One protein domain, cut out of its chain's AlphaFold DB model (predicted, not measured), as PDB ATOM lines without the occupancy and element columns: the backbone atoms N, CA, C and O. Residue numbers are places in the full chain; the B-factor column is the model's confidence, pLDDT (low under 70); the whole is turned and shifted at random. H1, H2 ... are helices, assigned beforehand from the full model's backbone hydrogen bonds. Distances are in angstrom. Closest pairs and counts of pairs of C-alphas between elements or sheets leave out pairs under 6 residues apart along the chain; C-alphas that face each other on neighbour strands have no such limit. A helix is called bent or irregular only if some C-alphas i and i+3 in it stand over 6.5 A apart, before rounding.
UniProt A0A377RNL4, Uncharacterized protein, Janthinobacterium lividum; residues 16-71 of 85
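This is residues 16 to 71 of the 85 residues of an uncharacterized protein of Janthinobacterium lividum (UniProt A0A377RNL4). A long helix, H1, and a shorter one, H2, make a V-like helical hairpin, joined at one end by a long loop of residues 36 to 50, while a very short helix, H3, follows H2 at the other end, turned aside from its direction. The two ends of the printed part come near each other at that same end, with the C-alphas of Ser 16 and Leu 71 5.2 A apart. The printed part has 56 residues with three named helices, H1, H2 and H3 in that order along the chain, and no named strand. The helices hold 28 of the 56 residues, and the class is all helix. The whole is compact, with a radius of gyration of the C-alphas of 11.2 A, and elongated in outline, spanning 32 by 20 by 15 A.

H1, residues 20 to 35, is the longest helix, with 16 residues. H2, residues 51 to 57, touches H1, and the closest C-alphas of the two are those of Tyr 30 and Phe 54, 6.5 A apart. The two helices run opposite ways at a shallow tilt of 34 degrees, only just short of steep, with 11.2 A from centre to centre. They form a helical hairpin. H3, residues 59 to 63, and H2 meet only through their link, which is the single residue Leu 58. H1 and H3 are apart, with no C-alpha of the one within 8 A of the other. In H1, H2 and H3 every O i to N i+4 pair is within hydrogen-bond range.

H1 begins with C-alpha 20 at (23.348, 29.782, -52.847) and ends with C-alpha 35 at (28.233, 20.291, -33.160), 22.4 A from first to last C-alpha. H2 begins with C-alpha 51 at (23.650, 12.876, -40.624) and measures 10.1 A from Gly 51 to Val 57. H3 runs from Asn 59 to Asn 63, 6.3 A between its first and last C-alphas, and ends with C-alpha 63 at (37.558, 17.527, -49.279). None of the three helices is bent.

The two C-alphas farthest apart are those of Thr 37 and Pro 68, at 32.2 A. The link from H1 to H2, residues 36 to 50, is long, with 15 residues, and its C-alphas lie 10 to 16 A from the mean of all C-alphas. The link from H2 to H3 is tight. The printed part, residues 16 to 71 of a full chain of 85, has no cut. The mean pLDDT of the printed part of this model is 93.9, and no printed residue is under 70.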
ATOM      1  N   SER A  16      26.729  21.672 -54.742       93.38
ATOM      2  CA  SER A  16      26.522  22.435 -55.979       93.38
ATOM      3  C   SER A  16      25.209  22.158 -56.715       93.38
ATOM      4  O   SER A  16      24.844  22.955 -57.581       93.38
ATOM      5  N   SER A  17      24.467  21.102 -56.362       91.88
ATOM      6  CA  SER A  17      23.107  20.867 -56.875       91.88
ATOM      7  C   SER A  17      22.069  21.812 -56.239       91.88
ATOM      8  O   SER A  17      20.890  21.765 -56.584       91.88
ATOM      9  N   HIS A  18      22.478  22.648 -55.281       90.19
ATOM     10  CA  HIS A  18      21.630  23.615 -54.588       90.19
ATOM     11  C   HIS A  18      22.017  25.051 -54.956       90.19
ATOM     12  O   HIS A  18      23.190  25.337 -55.203       90.19
ATOM     13  N   ASP A  19      21.040  25.962 -54.958       90.75
ATOM     14  CA  ASP A  19      21.300  27.401 -55.067       90.75
ATOM     15  C   ASP A  19      22.039  27.949 -53.830       90.75
ATOM     16  O   ASP A  19      22.174  27.274 -52.809       90.75
ATOM     17  N   MET A  20      22.528  29.190 -53.912       91.69
ATOM     18  CA  MET A  20      23.348  29.782 -52.847       91.69
ATOM     19  C   MET A  20      22.631  29.875 -51.490       91.69
ATOM     20  O   MET A  20      23.288  29.765 -50.455       91.69
ATOM     21  N   GLU A  21      21.311  30.091 -51.473       91.00
ATOM     22  CA  GLU A  21      20.542  30.198 -50.227       91.00
ATOM     23  C   GLU A  21      20.381  28.813 -49.590       91.00
ATOM     24  O   GLU A  21      20.721  28.612 -48.420       91.00
ATOM     25  N   ALA A  22      19.980  27.828 -50.394       92.19
ATOM     26  CA  ALA A  22      19.849  26.436 -49.996       92.19
ATOM     27  C   ALA A  22      21.182  25.829 -49.523       92.19
ATOM     28  O   ALA A  22      21.197  25.059 -48.561       92.19
ATOM     29  N   GLN A  23      22.308  26.192 -50.146       94.19
ATOM     30  CA  GLN A  23      23.645  25.799 -49.689       94.19
ATOM     31  C   GLN A  23      23.938  26.304 -48.270       94.19
ATOM     32  O   GLN A  23      24.443  25.548 -47.435       94.19
ATOM     33  N   GLY A  24      23.613  27.569 -47.989       93.94
ATOM     34  CA  GLY A  24      23.790  28.173 -46.670       93.94
ATOM     35  C   GLY A  24      22.954  27.473 -45.599       93.94
ATOM     36  O   GLY A  24      23.486  27.083 -44.557       93.94
ATOM     37  N   ASP A  25      21.673  27.243 -45.886       94.44
ATOM     38  CA  ASP A  25      20.762  26.522 -44.994       94.44
ATOM     39  C   ASP A  25      21.232  25.092 -44.711       94.44
ATOM     40  O   ASP A  25      21.231  24.644 -43.563       94.44
ATOM     41  N   LEU A  26      21.673  24.373 -45.745       95.19
ATOM     42  CA  LEU A  26      22.169  23.005 -45.622       95.19
ATOM     43  C   LEU A  26      23.415  22.951 -44.724       95.19
ATOM     44  O   LEU A  26      23.506  22.091 -43.842       95.19
ATOM     45  N   LEU A  27      24.361  23.876 -44.906       96.06
ATOM     46  CA  LEU A  27      25.556  23.973 -44.066       96.06
ATOM     47  C   LEU A  27      25.214  24.331 -42.613       96.06
ATOM     48  O   LEU A  27      25.800  23.752 -41.694       96.06
ATOM     49  N   ALA A  28      24.261  25.241 -42.395       96.25
ATOM     50  CA  ALA A  28      23.798  25.613 -41.060       96.25
ATOM     51  C   ALA A  28      23.148  24.423 -40.333       96.25
ATOM     52  O   ALA A  28      23.485  24.137 -39.181       96.25
ATOM     53  N   ASP A  29      22.292  23.666 -41.020       96.44
ATOM     54  CA  ASP A  29      21.646  22.480 -40.457       96.44
ATOM     55  C   ASP A  29      22.647  21.359 -40.160       96.44
ATOM     56  O   ASP A  29      22.562  20.718 -39.107       96.44
ATOM     57  N   TYR A  30      23.643  21.157 -41.030       96.81
ATOM     58  CA  TYR A  30      24.732  20.225 -40.744       96.81
ATOM     59  C   TYR A  30      25.549  20.659 -39.526       96.81
ATOM     60  O   TYR A  30      25.902  19.818 -38.699       96.81
ATOM     61  N   PHE A  31      25.837  21.956 -39.384       96.50
ATOM     62  CA  PHE A  31      26.544  22.476 -38.218       96.50
ATOM     63  C   PHE A  31      25.778  22.177 -36.926       96.50
ATOM     64  O   PHE A  31      26.359  21.643 -35.981       96.50
ATOM     65  N   VAL A  32      24.467  22.444 -36.905       96.88
ATOM     66  CA  VAL A  32      23.608  22.115 -35.760       96.88
ATOM     67  C   VAL A  32      23.677  20.622 -35.450       96.88
ATOM     68  O   VAL A  32      23.933  20.242 -34.312       96.88
ATOM     69  N   LEU A  33      23.504  19.774 -36.465       95.19
ATOM     70  CA  LEU A  33      23.498  18.324 -36.303       95.19
ATOM     71  C   LEU A  33      24.846  17.764 -35.824       95.19
ATOM     72  O   LEU A  33      24.887  16.776 -35.093       95.19
ATOM     73  N   ARG A  34      25.957  18.364 -36.263       94.69
ATOM     74  CA  ARG A  34      27.310  17.880 -35.980       94.69
ATOM     75  C   ARG A  34      27.861  18.376 -34.648       94.69
ATOM     76  O   ARG A  34      28.618  17.638 -34.020       94.69
ATOM     77  N   PHE A  35      27.546  19.609 -34.260       95.31
ATOM     78  CA  PHE A  35      28.233  20.291 -33.160       95.31
ATOM     79  C   PHE A  35      27.329  20.654 -31.984       95.31
ATOM     80  O   PHE A  35      27.848  20.881 -30.893       95.31
ATOM     81  N   LEU A  36      26.006  20.706 -32.162       94.38
ATOM     82  CA  LEU A  36      25.093  20.994 -31.061       94.38
ATOM     83  C   LEU A  36      24.533  19.706 -30.455       94.38
ATOM     84  O   LEU A  36      24.366  18.686 -31.116       94.38
ATOM     85  N   THR A  37      24.196  19.771 -29.169       89.44
ATOM     86  CA  THR A  37      23.581  18.661 -28.423       89.44
ATOM     87  C   THR A  37      22.097  18.472 -28.747       89.44
ATOM     88  O   THR A  37      21.495  17.478 -28.347       89.44
ATOM     89  N   SER A  38      21.489  19.427 -29.456       91.94
ATOM     90  CA  SER A  38      20.074  19.418 -29.816       91.94
ATOM     91  C   SER A  38      19.876  19.848 -31.262       91.94
ATOM     92  O   SER A  38      20.376  20.886 -31.691       91.94
ATOM     93  N   THR A  39      19.049  19.098 -31.989       93.62
ATOM     94  CA  THR A  39      18.684  19.404 -33.377       93.62
ATOM     95  C   THR A  39      17.632  20.503 -33.490       93.62
ATOM     96  O   THR A  39      17.277  20.875 -34.599       93.62
ATOM     97  N   ARG A  40      17.109  21.042 -32.378       93.19
ATOM     98  CA  ARG A  40      15.995  22.012 -32.369       93.19
ATOM     99  C   ARG A  40      16.291  23.302 -33.142       93.19
ATOM    100  O   ARG A  40      15.358  23.951 -33.598       93.19
ATOM    101  N   ALA A  41      17.565  23.653 -33.290       92.81
ATOM    102  CA  ALA A  41      17.999  24.827 -34.041       92.81
ATOM    103  C   ALA A  41      18.054  24.610 -35.567       92.81
ATOM    104  O   ALA A  41      18.263  25.575 -36.290       92.81
ATOM    105  N   MET A  42      17.867  23.380 -36.064       94.44
ATOM    106  CA  MET A  42      17.820  23.121 -37.507       94.44
ATOM    107  C   MET A  42      16.589  23.781 -38.136       94.44
ATOM    108  O   MET A  42      15.475  23.660 -37.612       94.44
ATOM    109  N   ARG A  43      16.765  24.389 -39.306       91.56
ATOM    110  CA  ARG A  43      15.681  24.894 -40.149       91.56
ATOM    111  C   ARG A  43      14.818  23.738 -40.658       91.56
ATOM    112  O   ARG A  43      13.591  23.830 -40.648       91.56
ATOM    113  N   GLN A  44      15.431  22.616 -41.041       92.81
ATOM    114  CA  GLN A  44      14.748  21.455 -41.611       92.81
ATOM    115  C   GLN A  44      14.778  20.253 -40.671       92.81
ATOM    116  O   GLN A  44      15.443  19.242 -40.899       92.81
ATOM    117  N   GLN A  45      13.933  20.326 -39.640       94.38
ATOM    118  CA  GLN A  45      13.754  19.274 -38.627       94.38
ATOM    119  C   GLN A  45      13.490  17.872 -39.202       94.38
ATOM    120  O   GLN A  45      13.792  16.874 -38.545       94.38
ATOM    121  N   ARG A  46      12.961  17.766 -40.432       93.94
ATOM    122  CA  ARG A  46      12.757  16.482 -41.125       93.94
ATOM    123  C   ARG A  46      14.054  15.688 -41.332       93.94
ATOM    124  O   ARG A  46      14.003  14.466 -41.385       93.94
ATOM    125  N   TYR A  47      15.203  16.365 -41.390       95.31
ATOM    126  CA  TYR A  47      16.519  15.757 -41.608       95.31
ATOM    127  C   TYR A  47      17.341  15.575 -40.326       95.31
ATOM    128  O   TYR A  47      18.526  15.248 -40.391       95.31
ATOM    129  N   LYS A  48      16.734  15.734 -39.141       95.19
ATOM    130  CA  LYS A  48      17.436  15.652 -37.845       95.19
ATOM    131  C   LYS A  48      18.172  14.332 -37.583       95.19
ATOM    132  O   LYS A  48      19.083  14.296 -36.772       95.19
ATOM    133  N   ASN A  49      17.786  13.253 -38.264       94.94
ATOM    134  CA  ASN A  49      18.414  11.934 -38.149       94.94
ATOM    135  C   ASN A  49      19.209  11.551 -39.414       94.94
ATOM    136  O   ASN A  49      19.611  10.403 -39.574       94.94
ATOM    137  N   SER A  50      19.429  12.493 -40.333       95.44
ATOM    138  CA  SER A  50      19.989  12.244 -41.668       95.44
ATOM    139  C   SER A  50      21.477  12.601 -41.765       95.44
ATOM    140  O   SER A  50      21.947  13.012 -42.821       95.44
ATOM    141  N   GLY A  51      22.243  12.450 -40.679       94.56
ATOM    142  CA  GLY A  51      23.650  12.876 -40.624       94.56
ATOM    143  C   GLY A  51      24.538  12.250 -41.700       94.56
ATOM    144  O   GLY A  51      25.365  12.941 -42.291       94.56
ATOM    145  N   GLU A  52      24.323  10.974 -42.019       94.69
ATOM    146  CA  GLU A  52      25.039  10.299 -43.109       94.69
ATOM    147  C   GLU A  52      24.694  10.873 -44.487       94.69
ATOM    148  O   GLU A  52      25.556  10.949 -45.359       94.69
ATOM    149  N   LEU A  53      23.458  11.338 -44.682       95.38
ATOM    150  CA  LEU A  53      23.043  11.965 -45.934       95.38
ATOM    151  C   LEU A  53      23.706  13.334 -46.113       95.38
ATOM    152  O   LEU A  53      24.248  13.604 -47.178       95.38
ATOM    153  N   PHE A  54      23.759  14.155 -45.059       96.38
ATOM    154  CA  PHE A  54      24.507  15.413 -45.108       96.38
ATOM    155  C   PHE A  54      25.990  15.189 -45.412       96.38
ATOM    156  O   PHE A  54      26.552  15.907 -46.229       96.38
ATOM    157  N   LYS A  55      26.629  14.187 -44.788       95.06
ATOM    158  CA  LYS A  55      28.040  13.870 -45.063       95.06
ATOM    159  C   LYS A  55      28.274  13.501 -46.526       95.06
ATOM    160  O   LYS A  55      29.291  13.909 -47.067       95.06
ATOM    161  N   LYS A  56      27.354  12.759 -47.156       95.12
ATOM    162  CA  LYS A  56      27.440  12.427 -48.588       95.12
ATOM    163  C   LYS A  56      27.355  13.678 -49.456       95.12
ATOM    164  O   LYS A  56      28.249  13.909 -50.259       95.12
ATOM    165  N   VAL A  57      26.339  14.512 -49.235       95.00
ATOM    166  CA  VAL A  57      26.121  15.735 -50.028       95.00
ATOM    167  C   VAL A  57      27.257  16.753 -49.843       95.00
ATOM    168  O   VAL A  57      27.647  17.440 -50.784       95.00
ATOM    169  N   LEU A  58      27.835  16.823 -48.639       96.00
ATOM    170  CA  LEU A  58      28.937  17.727 -48.292       96.00
ATOM    171  C   LEU A  58      30.334  17.121 -48.475       96.00
ATOM    172  O   LEU A  58      31.320  17.785 -48.152       96.00
ATOM    173  N   ASN A  59      30.443  15.884 -48.963       95.19
ATOM    174  CA  ASN A  59      31.715  15.166 -49.047       95.19
ATOM    175  C   ASN A  59      32.767  15.974 -49.816       95.19
ATOM    176  O   ASN A  59      33.855  16.238 -49.307       95.19
ATOM    177  N   ASP A  60      32.411  16.429 -51.014       92.44
ATOM    178  CA  ASP A  60      33.331  17.139 -51.903       92.44
ATOM    179  C   ASP A  60      33.700  18.519 -51.349       92.44
ATOM    180  O   ASP A  60      34.866  18.914 -51.397       92.44
ATOM    181  N   PHE A  61      32.741  19.199 -50.714       94.56
ATOM    182  CA  PHE A  61      32.987  20.460 -50.021       94.56
ATOM    183  C   PHE A  61      33.989  20.291 -48.875       94.56
ATOM    184  O   PHE A  61      34.880  21.122 -48.702       94.56
ATOM    185  N   PHE A  62      33.879  19.222 -48.081       94.31
ATOM    186  CA  PHE A  62      34.827  18.976 -46.996       94.31
ATOM    187  C   PHE A  62      36.205  18.532 -47.481       94.31
ATOM    188  O   PHE A  62      37.183  18.834 -46.795       94.31
ATOM    189  N   ASN A  63      36.290  17.894 -48.651       95.62
ATOM    190  CA  ASN A  63      37.558  17.527 -49.279       95.62
ATOM    191  C   ASN A  63      38.298  18.747 -49.847       95.62
ATOM    192  O   ASN A  63      39.495  18.894 -49.612       95.62
ATOM    193  N   ASP A  64      37.598  19.648 -50.544       95.19
ATOM    194  CA  ASP A  64      38.162  20.914 -51.019       95.19
ATOM    195  C   ASP A  64      37.126  22.046 -50.984       95.19
ATOM    196  O   ASP A  64      36.339  22.247 -51.909       95.19
ATOM    197  N   ARG A  65      37.180  22.851 -49.918       92.56
ATOM    198  CA  ARG A  65      36.258  23.977 -49.697       92.56
ATOM    199  C   ARG A  65      36.438  25.118 -50.692       92.56
ATOM    200  O   ARG A  65      35.504  25.887 -50.894       92.56
ATOM    201  N   LYS A  66      37.637  25.275 -51.263       92.56
ATOM    202  CA  LYS A  66      37.953  26.371 -52.194       92.56
ATOM    203  C   LYS A  66      37.637  26.003 -53.639       92.56
ATOM    204  O   LYS A  66      37.699  26.873 -54.505       92.56
ATOM    205  N   SER A  67      37.289  24.743 -53.889       93.19
ATOM    206  CA  SER A  67      36.920  24.265 -55.212       93.19
ATOM    207  C   SER A  67      35.727  25.050 -55.768       93.19
ATOM    208  O   SER A  67      34.657  25.062 -55.147       93.19
ATOM    209  N   PRO A  68      35.847  25.632 -56.977       90.94
ATOM    210  CA  PRO A  68      34.714  26.221 -57.684       90.94
ATOM    211  C   PRO A  68      33.580  25.219 -57.928       90.94
ATOM    212  O   PRO A  68      32.435  25.631 -58.083       90.94
ATOM    213  N   LYS A  69      33.858  23.905 -57.891       90.06
ATOM    214  CA  LYS A  69      32.842  22.850 -58.035       90.06
ATOM    215  C   LYS A  69      31.770  22.868 -56.945       90.06
ATOM    216  O   LYS A  69      30.740  22.242 -57.142       90.06
ATOM    217  N   ASN A  70      31.999  23.567 -55.830       90.31
ATOM    218  CA  ASN A  70      31.002  23.752 -54.773       90.31
ATOM    219  C   ASN A  70      29.987  24.859 -55.093       90.31
ATOM    220  O   ASN A  70      28.946  24.935 -54.444       90.31
ATOM    221  N   LEU A  71      30.281  25.729 -56.064       90.94
ATOM    222  CA  LEU A  71      29.354  26.779 -56.476       90.94
ATOM    223  C   LEU A  71      28.145  26.170 -57.210       90.94
ATOM    224  O   LEU A  71      28.297  25.129 -57.861       90.94
TER     225      LEU A  71